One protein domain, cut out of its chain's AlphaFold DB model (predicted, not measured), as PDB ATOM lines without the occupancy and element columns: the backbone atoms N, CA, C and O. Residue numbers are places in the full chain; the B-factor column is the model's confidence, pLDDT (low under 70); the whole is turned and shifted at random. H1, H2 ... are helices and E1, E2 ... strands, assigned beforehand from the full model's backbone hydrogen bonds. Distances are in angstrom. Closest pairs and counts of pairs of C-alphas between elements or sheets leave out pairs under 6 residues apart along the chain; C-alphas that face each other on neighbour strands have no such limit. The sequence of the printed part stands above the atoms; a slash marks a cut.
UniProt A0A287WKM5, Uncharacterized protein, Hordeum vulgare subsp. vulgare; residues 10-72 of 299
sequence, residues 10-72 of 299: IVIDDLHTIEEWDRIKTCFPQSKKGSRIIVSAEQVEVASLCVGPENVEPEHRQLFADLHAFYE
ATOM      1  N   ILE A  10      30.537  50.609 -19.946       68.44
ATOM      2  CA  ILE A  10      30.432  51.571 -18.845       68.44
ATOM      3  C   ILE A  10      29.278  51.131 -17.957       68.44
ATOM      4  O   ILE A  10      28.176  50.929 -18.459       68.44
ATOM      5  N   VAL A  11      29.533  50.963 -16.662       74.94
ATOM      6  CA  VAL A  11      28.506  50.628 -15.671       74.94
ATOM      7  C   VAL A  11      28.322  51.834 -14.762       74.94
ATOM      8  O   VAL A  11      29.274  52.257 -14.108       74.94
ATOM      9  N   ILE A  12      27.121  52.400 -14.769       74.94
ATOM     10  CA  ILE A  12      26.698  53.467 -13.862       74.94
ATOM     11  C   ILE A  12      25.798  52.817 -12.826       74.94
ATOM     12  O   ILE A  12      24.811  52.177 -13.183       74.94
ATOM     13  N   ASP A  13      26.188  52.948 -11.569       75.50
ATOM     14  CA  ASP A  13      25.478  52.385 -10.427       75.50
ATOM     15  C   ASP A  13      24.778  53.505  -9.657       75.50
ATOM     16  O   ASP A  13      25.270  54.636  -9.664       75.50
ATOM     17  N   ASP A  14      23.666  53.177  -9.002       76.31
ATOM     18  CA  ASP A  14      22.926  54.078  -8.107       76.31
ATOM     19  C   ASP A  14      22.456  55.398  -8.761       76.31
ATOM     20  O   ASP A  14      22.587  56.480  -8.191       76.31
ATOM     21  N   LEU A  15      21.906  55.337  -9.979       79.06
ATOM     22  CA  LEU A  15      21.315  56.516 -10.614       79.06
ATOM     23  C   LEU A  15      19.957  56.853  -9.968       79.06
ATOM     24  O   LEU A  15      19.041  56.026  -9.987       79.06
ATOM     25  N   HIS A  16      19.805  58.068  -9.434       76.88
ATOM     26  CA  HIS A  16      18.592  58.469  -8.711       76.88
ATOM     27  C   HIS A  16      17.625  59.293  -9.561       76.88
ATOM     28  O   HIS A  16      16.420  59.261  -9.311       76.88
ATOM     29  N   THR A  17      18.128  60.043 -10.543       82.81
ATOM     30  CA  THR A  17      17.309  60.972 -11.338       82.81
ATOM     31  C   THR A  17      17.671  60.958 -12.822       82.81
ATOM     32  O   THR A  17      18.792  60.619 -13.212       82.81
ATOM     33  N   ILE A  18      16.723  61.352 -13.676       81.75
ATOM     34  CA  ILE A  18      16.974  61.459 -15.118       81.75
ATOM     35  C   ILE A  18      17.879  62.654 -15.443       81.75
ATOM     36  O   ILE A  18      18.683  62.589 -16.369       81.75
ATOM     37  N   GLU A  19      17.842  63.714 -14.634       81.81
ATOM     38  CA  GLU A  19      18.722  64.874 -14.776       81.81
ATOM     39  C   GLU A  19      20.198  64.510 -14.540       81.81
ATOM     40  O   GLU A  19      21.097  65.058 -15.187       81.81
ATOM     41  N   GLU A  20      20.471  63.569 -13.629       79.12
ATOM     42  CA  GLU A  20      21.810  62.997 -13.445       79.12
ATOM     43  C   GLU A  20      22.261  62.245 -14.697       79.12
ATOM     44  O   GLU A  20      23.384  62.458 -15.168       79.12
ATOM     45  N   TRP A  21      21.386  61.428 -15.286       82.44
ATOM     46  CA  TRP A  21      21.679  60.745 -16.544       82.44
ATOM     47  C   TRP A  21      21.922  61.727 -17.684       82.44
ATOM     48  O   TRP A  21      22.890  61.565 -18.421       82.44
ATOM     49  N   ASP A  22      21.123  62.784 -17.801       79.81
ATOM     50  CA  ASP A  22      21.280  63.804 -18.837       79.81
ATOM     51  C   ASP A  22      22.617  64.532 -18.748       79.81
ATOM     52  O   ASP A  22      23.219  64.875 -19.768       79.81
ATOM     53  N   ARG A  23      23.139  64.716 -17.537       78.38
ATOM     54  CA  ARG A  23      24.489  65.244 -17.329       78.38
ATOM     55  C   ARG A  23      25.549  64.220 -17.706       78.38
ATOM     56  O   ARG A  23      26.470  64.546 -18.454       78.38
ATOM     57  N   ILE A  24      25.415  62.984 -17.236       74.88
ATOM     58  CA  ILE A  24      26.402  61.921 -17.459       74.88
ATOM     59  C   ILE A  24      26.475  61.536 -18.946       74.88
ATOM     60  O   ILE A  24      27.574  61.371 -19.480       74.88
ATOM     61  N   LYS A  25      25.338  61.469 -19.649       74.12
ATOM     62  CA  LYS A  25      25.264  61.068 -21.063       74.12
ATOM     63  C   LYS A  25      26.045  62.013 -21.977       74.12
ATOM     64  O   LYS A  25      26.632  61.562 -22.957       74.12
ATOM     65  N   THR A  26      26.129  63.302 -21.626       75.62
ATOM     66  CA  THR A  26      26.906  64.301 -22.389       75.62
ATOM     67  C   THR A  26      28.416  64.066 -22.335       75.62
ATOM     68  O   THR A  26      29.144  64.498 -23.230       75.62
ATOM     69  N   CYS A  27      28.898  63.337 -21.324       68.88
ATOM     70  CA  CYS A  27      30.309  63.001 -21.171       68.88
ATOM     71  C   CYS A  27      30.756  61.862 -22.104       68.88
ATOM     72  O   CYS A  27      31.962  61.640 -22.258       68.88
ATOM     73  N   PHE A  28      29.823  61.137 -22.734       68.06
ATOM     74  CA  PHE A  28      30.150  60.015 -23.610       68.06
ATOM     75  C   PHE A  28      30.255  60.449 -25.079       68.06
ATOM     76  O   PHE A  28      29.359  61.105 -25.610       68.06
ATOM     77  N   PRO A  29      31.340  60.081 -25.787       56.91
ATOM     78  CA  PRO A  29      31.448  60.361 -27.209       56.91
ATOM     79  C   PRO A  29      30.376  59.583 -27.988       56.91
ATOM     80  O   PRO A  29      30.255  58.371 -27.833       56.91
ATOM     81  N   GLN A  30      29.652  60.260 -28.888       53.06
ATOM     82  CA  GLN A  30      28.605  59.676 -29.749       53.06
ATOM     83  C   GLN A  30      29.097  58.569 -30.707       53.06
ATOM     84  O   GLN A  30      28.306  57.996 -31.455       53.06
ATOM     85  N   SER A  31      30.397  58.259 -30.736       48.75
ATOM     86  CA  SER A  31      30.949  57.241 -31.624       48.75
ATOM     87  C   SER A  31      30.524  55.842 -31.166       48.75
ATOM     88  O   SER A  31      31.166  55.229 -30.313       48.75
ATOM     89  N   LYS A  32      29.453  55.330 -31.783       54.50
ATOM     90  CA  LYS A  32      28.863  53.990 -31.627       54.50
ATOM     91  C   LYS A  32      29.770  52.847 -32.124       54.50
ATOM     92  O   LYS A  32      29.303  51.929 -32.790       54.50
ATOM     93  N   LYS A  33      31.072  52.849 -31.813       55.16
ATOM     94  CA  LYS A  33      31.978  51.717 -32.109       55.16
ATOM     95  C   LYS A  33      31.734  50.544 -31.143       55.16
ATOM     96  O   LYS A  33      32.659  50.069 -30.501       55.16
ATOM     97  N   GLY A  34      30.484  50.109 -30.980       54.75
ATOM     98  CA  GLY A  34      30.116  48.962 -30.141       54.75
ATOM     99  C   GLY A  34      30.211  49.175 -28.624       54.75
ATOM    100  O   GLY A  34      30.106  48.198 -27.883       54.75
ATOM    101  N   SER A  35      30.403  50.410 -28.147       64.06
ATOM    102  CA  SER A  35      30.359  50.727 -26.714       64.06
ATOM    103  C   SER A  35      28.968  50.466 -26.130       64.06
ATOM    104  O   SER A  35      27.957  50.757 -26.769       64.06
ATOM    105  N   ARG A  36      28.915  49.913 -24.916       71.25
ATOM    106  CA  ARG A  36      27.683  49.578 -24.191       71.25
ATOM    107  C   ARG A  36      27.668  50.320 -22.860       71.25
ATOM    108  O   ARG A  36      28.681  50.355 -22.167       71.25
ATOM    109  N   ILE A  37      26.522  50.879 -22.495       73.44
ATOM    110  CA  ILE A  37      26.313  51.507 -21.191       73.44
ATOM    111  C   ILE A  37      25.265  50.674 -20.458       73.44
ATOM    112  O   ILE A  37      24.214  50.373 -21.017       73.44
ATOM    113  N   ILE A  38      25.584  50.259 -19.238       77.69
ATOM    114  CA  ILE A  38      24.657  49.627 -18.303       77.69
ATOM    115  C   ILE A  38      24.391  50.654 -17.213       77.69
ATOM    116  O   ILE A  38      25.333  51.170 -16.613       77.69
ATOM    117  N   VAL A  39      23.119  50.944 -16.969       78.25
ATOM    118  CA  VAL A  39      22.680  51.848 -15.907       78.25
ATOM    119  C   VAL A  39      21.867  51.036 -14.907       78.25
ATOM    120  O   VAL A  39      20.955  50.311 -15.301       78.25
ATOM    121  N   SER A  40      22.226  51.139 -13.634       78.69
ATOM    122  CA  SER A  40      21.452  50.648 -12.498       78.69
ATOM    123  C   SER A  40      20.764  51.841 -11.837       78.69
ATOM    124  O   SER A  40      21.406  52.863 -11.593       78.69
ATOM    125  N   ALA A  41      19.465  51.723 -11.580       82.88
ATOM    126  CA  ALA A  41      18.669  52.733 -10.893       82.88
ATOM    127  C   ALA A  41      17.700  52.044  -9.927       82.88
ATOM    128  O   ALA A  41      17.183  50.967 -10.231       82.88
ATOM    129  N   GLU A  42      17.438  52.676  -8.783       80.50
ATOM    130  CA  GLU A  42      16.474  52.162  -7.798       80.50
ATOM    131  C   GLU A  42      15.026  52.277  -8.295       80.50
ATOM    132  O   GLU A  42      14.175  51.465  -7.938       80.50
ATOM    133  N   GLN A  43      14.749  53.281  -9.133       78.75
ATOM    134  CA  GLN A  43      13.425  53.538  -9.690       78.75
ATOM    135  C   GLN A  43      13.329  53.040 -11.133       78.75
ATOM    136  O   GLN A  43      14.173  53.343 -11.982       78.75
ATOM    137  N   VAL A  44      12.262  52.290 -11.413       79.12
ATOM    138  CA  VAL A  44      11.989  51.690 -12.726       79.12
ATOM    139  C   VAL A  44      11.803  52.772 -13.788       79.12
ATOM    140  O   VAL A  44      12.277  52.626 -14.914       79.12
ATOM    141  N   GLU A  45      11.163  53.877 -13.414       80.25
ATOM    142  CA  GLU A  45      10.917  55.038 -14.263       80.25
ATOM    143  C   GLU A  45      12.242  55.636 -14.747       80.25
ATOM    144  O   GLU A  45      12.433  55.821 -15.949       80.25
ATOM    145  N   VAL A  46      13.196  55.836 -13.834       80.69
ATOM    146  CA  VAL A  46      14.534  56.358 -14.152       80.69
ATOM    147  C   VAL A  46      15.280  55.393 -15.076       80.69
ATOM    148  O   VAL A  46      15.786  55.815 -16.113       80.69
ATOM    149  N   ALA A  47      15.281  54.092 -14.762       79.31
ATOM    150  CA  ALA A  47      15.935  53.077 -15.593       79.31
ATOM    151  C   ALA A  47      15.365  53.019 -17.022       79.31
ATOM    152  O   ALA A  47      16.118  52.839 -17.981       79.31
ATOM    153  N   SER A  48      14.045  53.177 -17.173       80.56
ATOM    154  CA  SER A  48      13.371  53.129 -18.476       80.56
ATOM    155  C   SER A  48      13.748  54.304 -19.383       80.56
ATOM    156  O   SER A  48      13.947  54.119 -20.582       80.56
ATOM    157  N   LEU A  49      13.936  55.493 -18.804       81.00
ATOM    158  CA  LEU A  49      14.280  56.720 -19.526       81.00
ATOM    159  C   LEU A  49      15.755  56.772 -19.962       81.00
ATOM    160  O   LEU A  49      16.127  57.575 -20.817       81.00
ATOM    161  N   CYS A  50      16.609  55.904 -19.415       76.62
ATOM    162  CA  CYS A  50      18.018  55.815 -19.804       76.62
ATOM    163  C   CYS A  50      18.257  55.063 -21.126       76.62
ATOM    164  O   CYS A  50      19.402  54.981 -21.582       76.62
ATOM    165  N   VAL A  51      17.216  54.487 -21.736       74.56
ATOM    166  CA  VAL A  51      17.341  53.538 -22.847       74.56
ATOM    167  C   VAL A  51      16.793  54.102 -24.155       74.56
ATOM    168  O   VAL A  51      15.595  54.303 -24.303       74.56
ATOM    169  N   GLY A  52      17.677  54.236 -25.149       66.69
ATOM    170  CA  GLY A  52      17.315  54.638 -26.509       66.69
ATOM    171  C   GLY A  52      16.991  56.135 -26.651       66.69
ATOM    172  O   GLY A  52      17.077  56.899 -25.691       66.69
ATOM    173  N   PRO A  53      16.695  56.604 -27.874       62.03
ATOM    174  CA  PRO A  53      16.190  57.956 -28.091       62.03
ATOM    175  C   PRO A  53      14.784  58.111 -27.491       62.03
ATOM    176  O   PRO A  53      13.984  57.186 -27.571       62.03
ATOM    177  N   GLU A  54      14.461  59.309 -26.989       56.00
ATOM    178  CA  GLU A  54      13.220  59.670 -26.260       56.00
ATOM    179  C   GLU A  54      11.892  59.307 -26.968       56.00
ATOM    180  O   GLU A  54      10.827  59.376 -26.365       56.00
ATOM    181  N   ASN A  55      11.943  58.893 -28.238       54.09
ATOM    182  CA  ASN A  55      10.789  58.600 -29.088       54.09
ATOM    183  C   ASN A  55      10.591  57.102 -29.398       54.09
ATOM    184  O   ASN A  55       9.751  56.768 -30.234       54.09
ATOM    185  N   VAL A  56      11.369  56.199 -28.791       61.31
ATOM    186  CA  VAL A  56      11.226  54.745 -28.978       61.31
ATOM    187  C   VAL A  56      11.000  54.085 -27.626       61.31
ATOM    188  O   VAL A  56      11.834  54.196 -26.733       61.31
ATOM    189  N   GLU A  57       9.878  53.383 -27.483       63.91
ATOM    190  CA  GLU A  57       9.560  52.660 -26.253       63.91
ATOM    191  C   GLU A  57      10.571  51.508 -26.041       63.91
ATOM    192  O   GLU A  57      10.768  50.691 -26.951       63.91
ATOM    193  N   PRO A  58      11.259  51.445 -24.886       72.12
ATOM    194  CA  PRO A  58      12.302  50.455 -24.643       72.12
ATOM    195  C   PRO A  58      11.712  49.052 -24.457       72.12
ATOM    196  O   PRO A  58      10.631  48.880 -23.895       72.12
ATOM    197  N   GLU A  59      12.450  48.010 -24.859       73.12
ATOM    198  CA  GLU A  59      12.032  46.644 -24.533       73.12
ATOM    199  C   GLU A  59      12.232  46.387 -23.036       73.12
ATOM    200  O   GLU A  59      13.336  46.546 -22.513       73.12
ATOM    201  N   HIS A  60      11.171  45.942 -22.361       77.44
ATOM    202  CA  HIS A  60      11.187  45.573 -20.947       77.44
ATOM    203  C   HIS A  60      11.320  44.060 -20.771       77.44
ATOM    204  O   HIS A  60      10.625  43.263 -21.404       77.44
ATOM    205  N   ARG A  61      12.208  43.647 -19.865       64.31
ATOM    206  CA  ARG A  61      12.313  42.261 -19.415       64.31
ATOM    207  C   ARG A  61      12.455  42.206 -17.901       64.31
ATOM    208  O   ARG A  61      13.466  42.634 -17.351       64.31
ATOM    209  N   GLN A  62      11.480  41.596 -17.236       60.44
ATOM    210  CA  GLN A  62      11.607  41.229 -15.829       60.44
ATOM    211  C   GLN A  62      12.493  39.980 -15.710       60.44
ATOM    212  O   GLN A  62      12.208  38.941 -16.313       60.44
ATOM    213  N   LEU A  63      13.609  40.097 -14.991       49.28
ATOM    214  CA  LEU A  63      14.570  39.008 -14.786       49.28
ATOM    215  C   LEU A  63      14.286  38.254 -13.482       49.28
ATOM    216  O   LEU A  63      14.402  37.030 -13.448       49.28
ATOM    217  N   PHE A  64      13.875  38.982 -12.440       53.50
ATOM    218  CA  PHE A  64      13.425  38.476 -11.138       53.50
ATOM    219  C   PHE A  64      12.315  39.386 -10.594       53.50
ATOM    220  O   PHE A  64      12.042  40.420 -11.198       53.50
ATOM    221  N   ALA A  65      11.696  39.026  -9.461       59.44
ATOM    222  CA  ALA A  65      10.617  39.814  -8.850       59.44
ATOM    223  C   ALA A  65      10.973  41.308  -8.729       59.44
ATOM    224  O   ALA A  65      10.176  42.139  -9.150       59.44
ATOM    225  N   ASP A  66      12.207  41.604  -8.308       55.00
ATOM    226  CA  ASP A  66      12.677  42.966  -8.033       55.00
ATOM    227  C   ASP A  66      13.738  43.463  -9.040       55.00
ATOM    228  O   ASP A  66      14.364  44.495  -8.822       55.00
ATOM    229  N   LEU A  67      13.991  42.731 -10.140       54.78
ATOM    230  CA  LEU A  67      15.017  43.101 -11.128       54.78
ATOM    231  C   LEU A  67      14.421  43.253 -12.527       54.78
ATOM    232  O   LEU A  67      14.015  42.273 -13.164       54.78
ATOM    233  N   HIS A  68      14.442  44.489 -13.020       68.69
ATOM    234  CA  HIS A  68      13.918  44.898 -14.318       68.69
ATOM    235  C   HIS A  68      15.077  45.305 -15.234       68.69
ATOM    236  O   HIS A  68      16.023  45.952 -14.793       68.69
ATOM    237  N   ALA A  69      15.017  44.920 -16.507       63.38
ATOM    238  CA  ALA A  69      15.987  45.322 -17.518       63.38
ATOM    239  C   ALA A  69      15.278  45.993 -18.696       63.38
ATOM    240  O   ALA A  69      14.286  45.466 -19.202       63.38
ATOM    241  N   PHE A  70      15.835  47.117 -19.145       75.38
ATOM    242  CA  PHE A  70      15.390  47.874 -20.312       75.38
ATOM    243  C   PHE A  70      16.517  47.913 -21.349       75.38
ATOM    244  O   PHE A  70      17.685  48.039 -20.974       75.38
ATOM    245  N   TYR A  71      16.212  47.764 -22.641       71.69
ATOM    246  CA  TYR A  71      17.231  47.859 -23.699       71.69
ATOM    247  C   TYR A  71      16.669  48.311 -25.059       71.69
ATOM    248  O   TYR A  71      15.495  48.108 -25.369       71.69
ATOM    249  N   GLU A  72      17.531  48.924 -25.877       70.06
ATOM    250  CA  GLU A  72      17.201  49.399 -27.227       70.06
ATOM    251  C   GLU A  72      17.237  48.237 -28.233       70.06
ATOM    252  O   GLU A  72      18.152  47.405 -28.229       70.06
TER     253      GLU A  72
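What this domain is: This is residues 10 to 72 of the 299 residues of an uncharacterized protein of Hordeum vulgare subsp. vulgare (UniProt A0A287WKM5). Two small two-stranded sheets, the parallel pair E1 and E2 and the antiparallel hairpin E3 and E4, come near each other through E2 and E4, and the short helix H2 packs over the gap between these two strands. H1, on the crossover from E1 to E2, is held loosely with few contacts, and residues 29 to 34 beyond it stick out; the turn of the hairpin lies at the other end of the longest axis. The printed part has 63 residues with two named helices and four named strands, in the order E1, H1, E2, H2, E3, E4, and its class is mixed, helices and strands. By its radius of gyration of the C-alphas, 11.7 A, it is compact, while its spans of 35 by 22 by 21 A give an elongated outline.

How they stand to each other: E1, residues 10 to 15, and E2, residues 36 to 41, are parallel neighbours at 13 degrees, with N 12 and O 38 2.8 A apart and N 40 and O 12 2.8 A apart, within hydrogen-bond range. With H1, residues 18 to 25, they form a strand-helix-strand unit, two parallel strands joined through a helix, and its crossover is right-handed. The closest C-alphas of E1 and H1 are those of Leu 15 and Trp 21, 7.3 A apart. H2, residues 44 to 49, has 3 pairs of C-alphas within 8 A of E2, the closest being Ala 41 and Ala 47 at 5.4 A. H1 and H2 are close but not clearly touching, with the C-alphas of Ile 18 and Val 46 5.7 A apart, and run the same way at a steep tilt of 46 degrees. E4, residues 67 to 71, has 4 pairs of C-alphas within 8 A of H2, the closest being Ser 48 and Phe 70 at 5.9 A. E2 and E4 are near each other, with 8 pairs of C-alphas within 10 A. E3, residues 59 to 64, forms a hairpin with E4, antiparallel at 158 degrees, with N 61 and O 69 2.8 A apart, within hydrogen-bond range. E1 is apart from E3 and E4. In H1 and H2 every O i to N i+4 pair is within hydrogen-bond range.

Where its parts are: E1 begins at C-alpha 10, (30.432, 51.571, -18.845), and is 13.2 A long. E2 is 16.4 A, E3 15.8 A and E4 13.6 A long, and E4 ends at C-alpha 71, (17.231, 47.859, -23.699). H1 measures 10.2 A and H2 8.8 A; H2 begins at C-alpha 44, (11.989, 51.690, -12.726).

The domain as a whole: The two C-alphas farthest apart are those of Ser 31 and Ala 65, 35.2 A. The printed part has no cut, and no link is long. The mean pLDDT of the printed part is 70.3; residue 10 and residues 27 to 35, 52 to 57 and 61 to 69 are under 70 in this model.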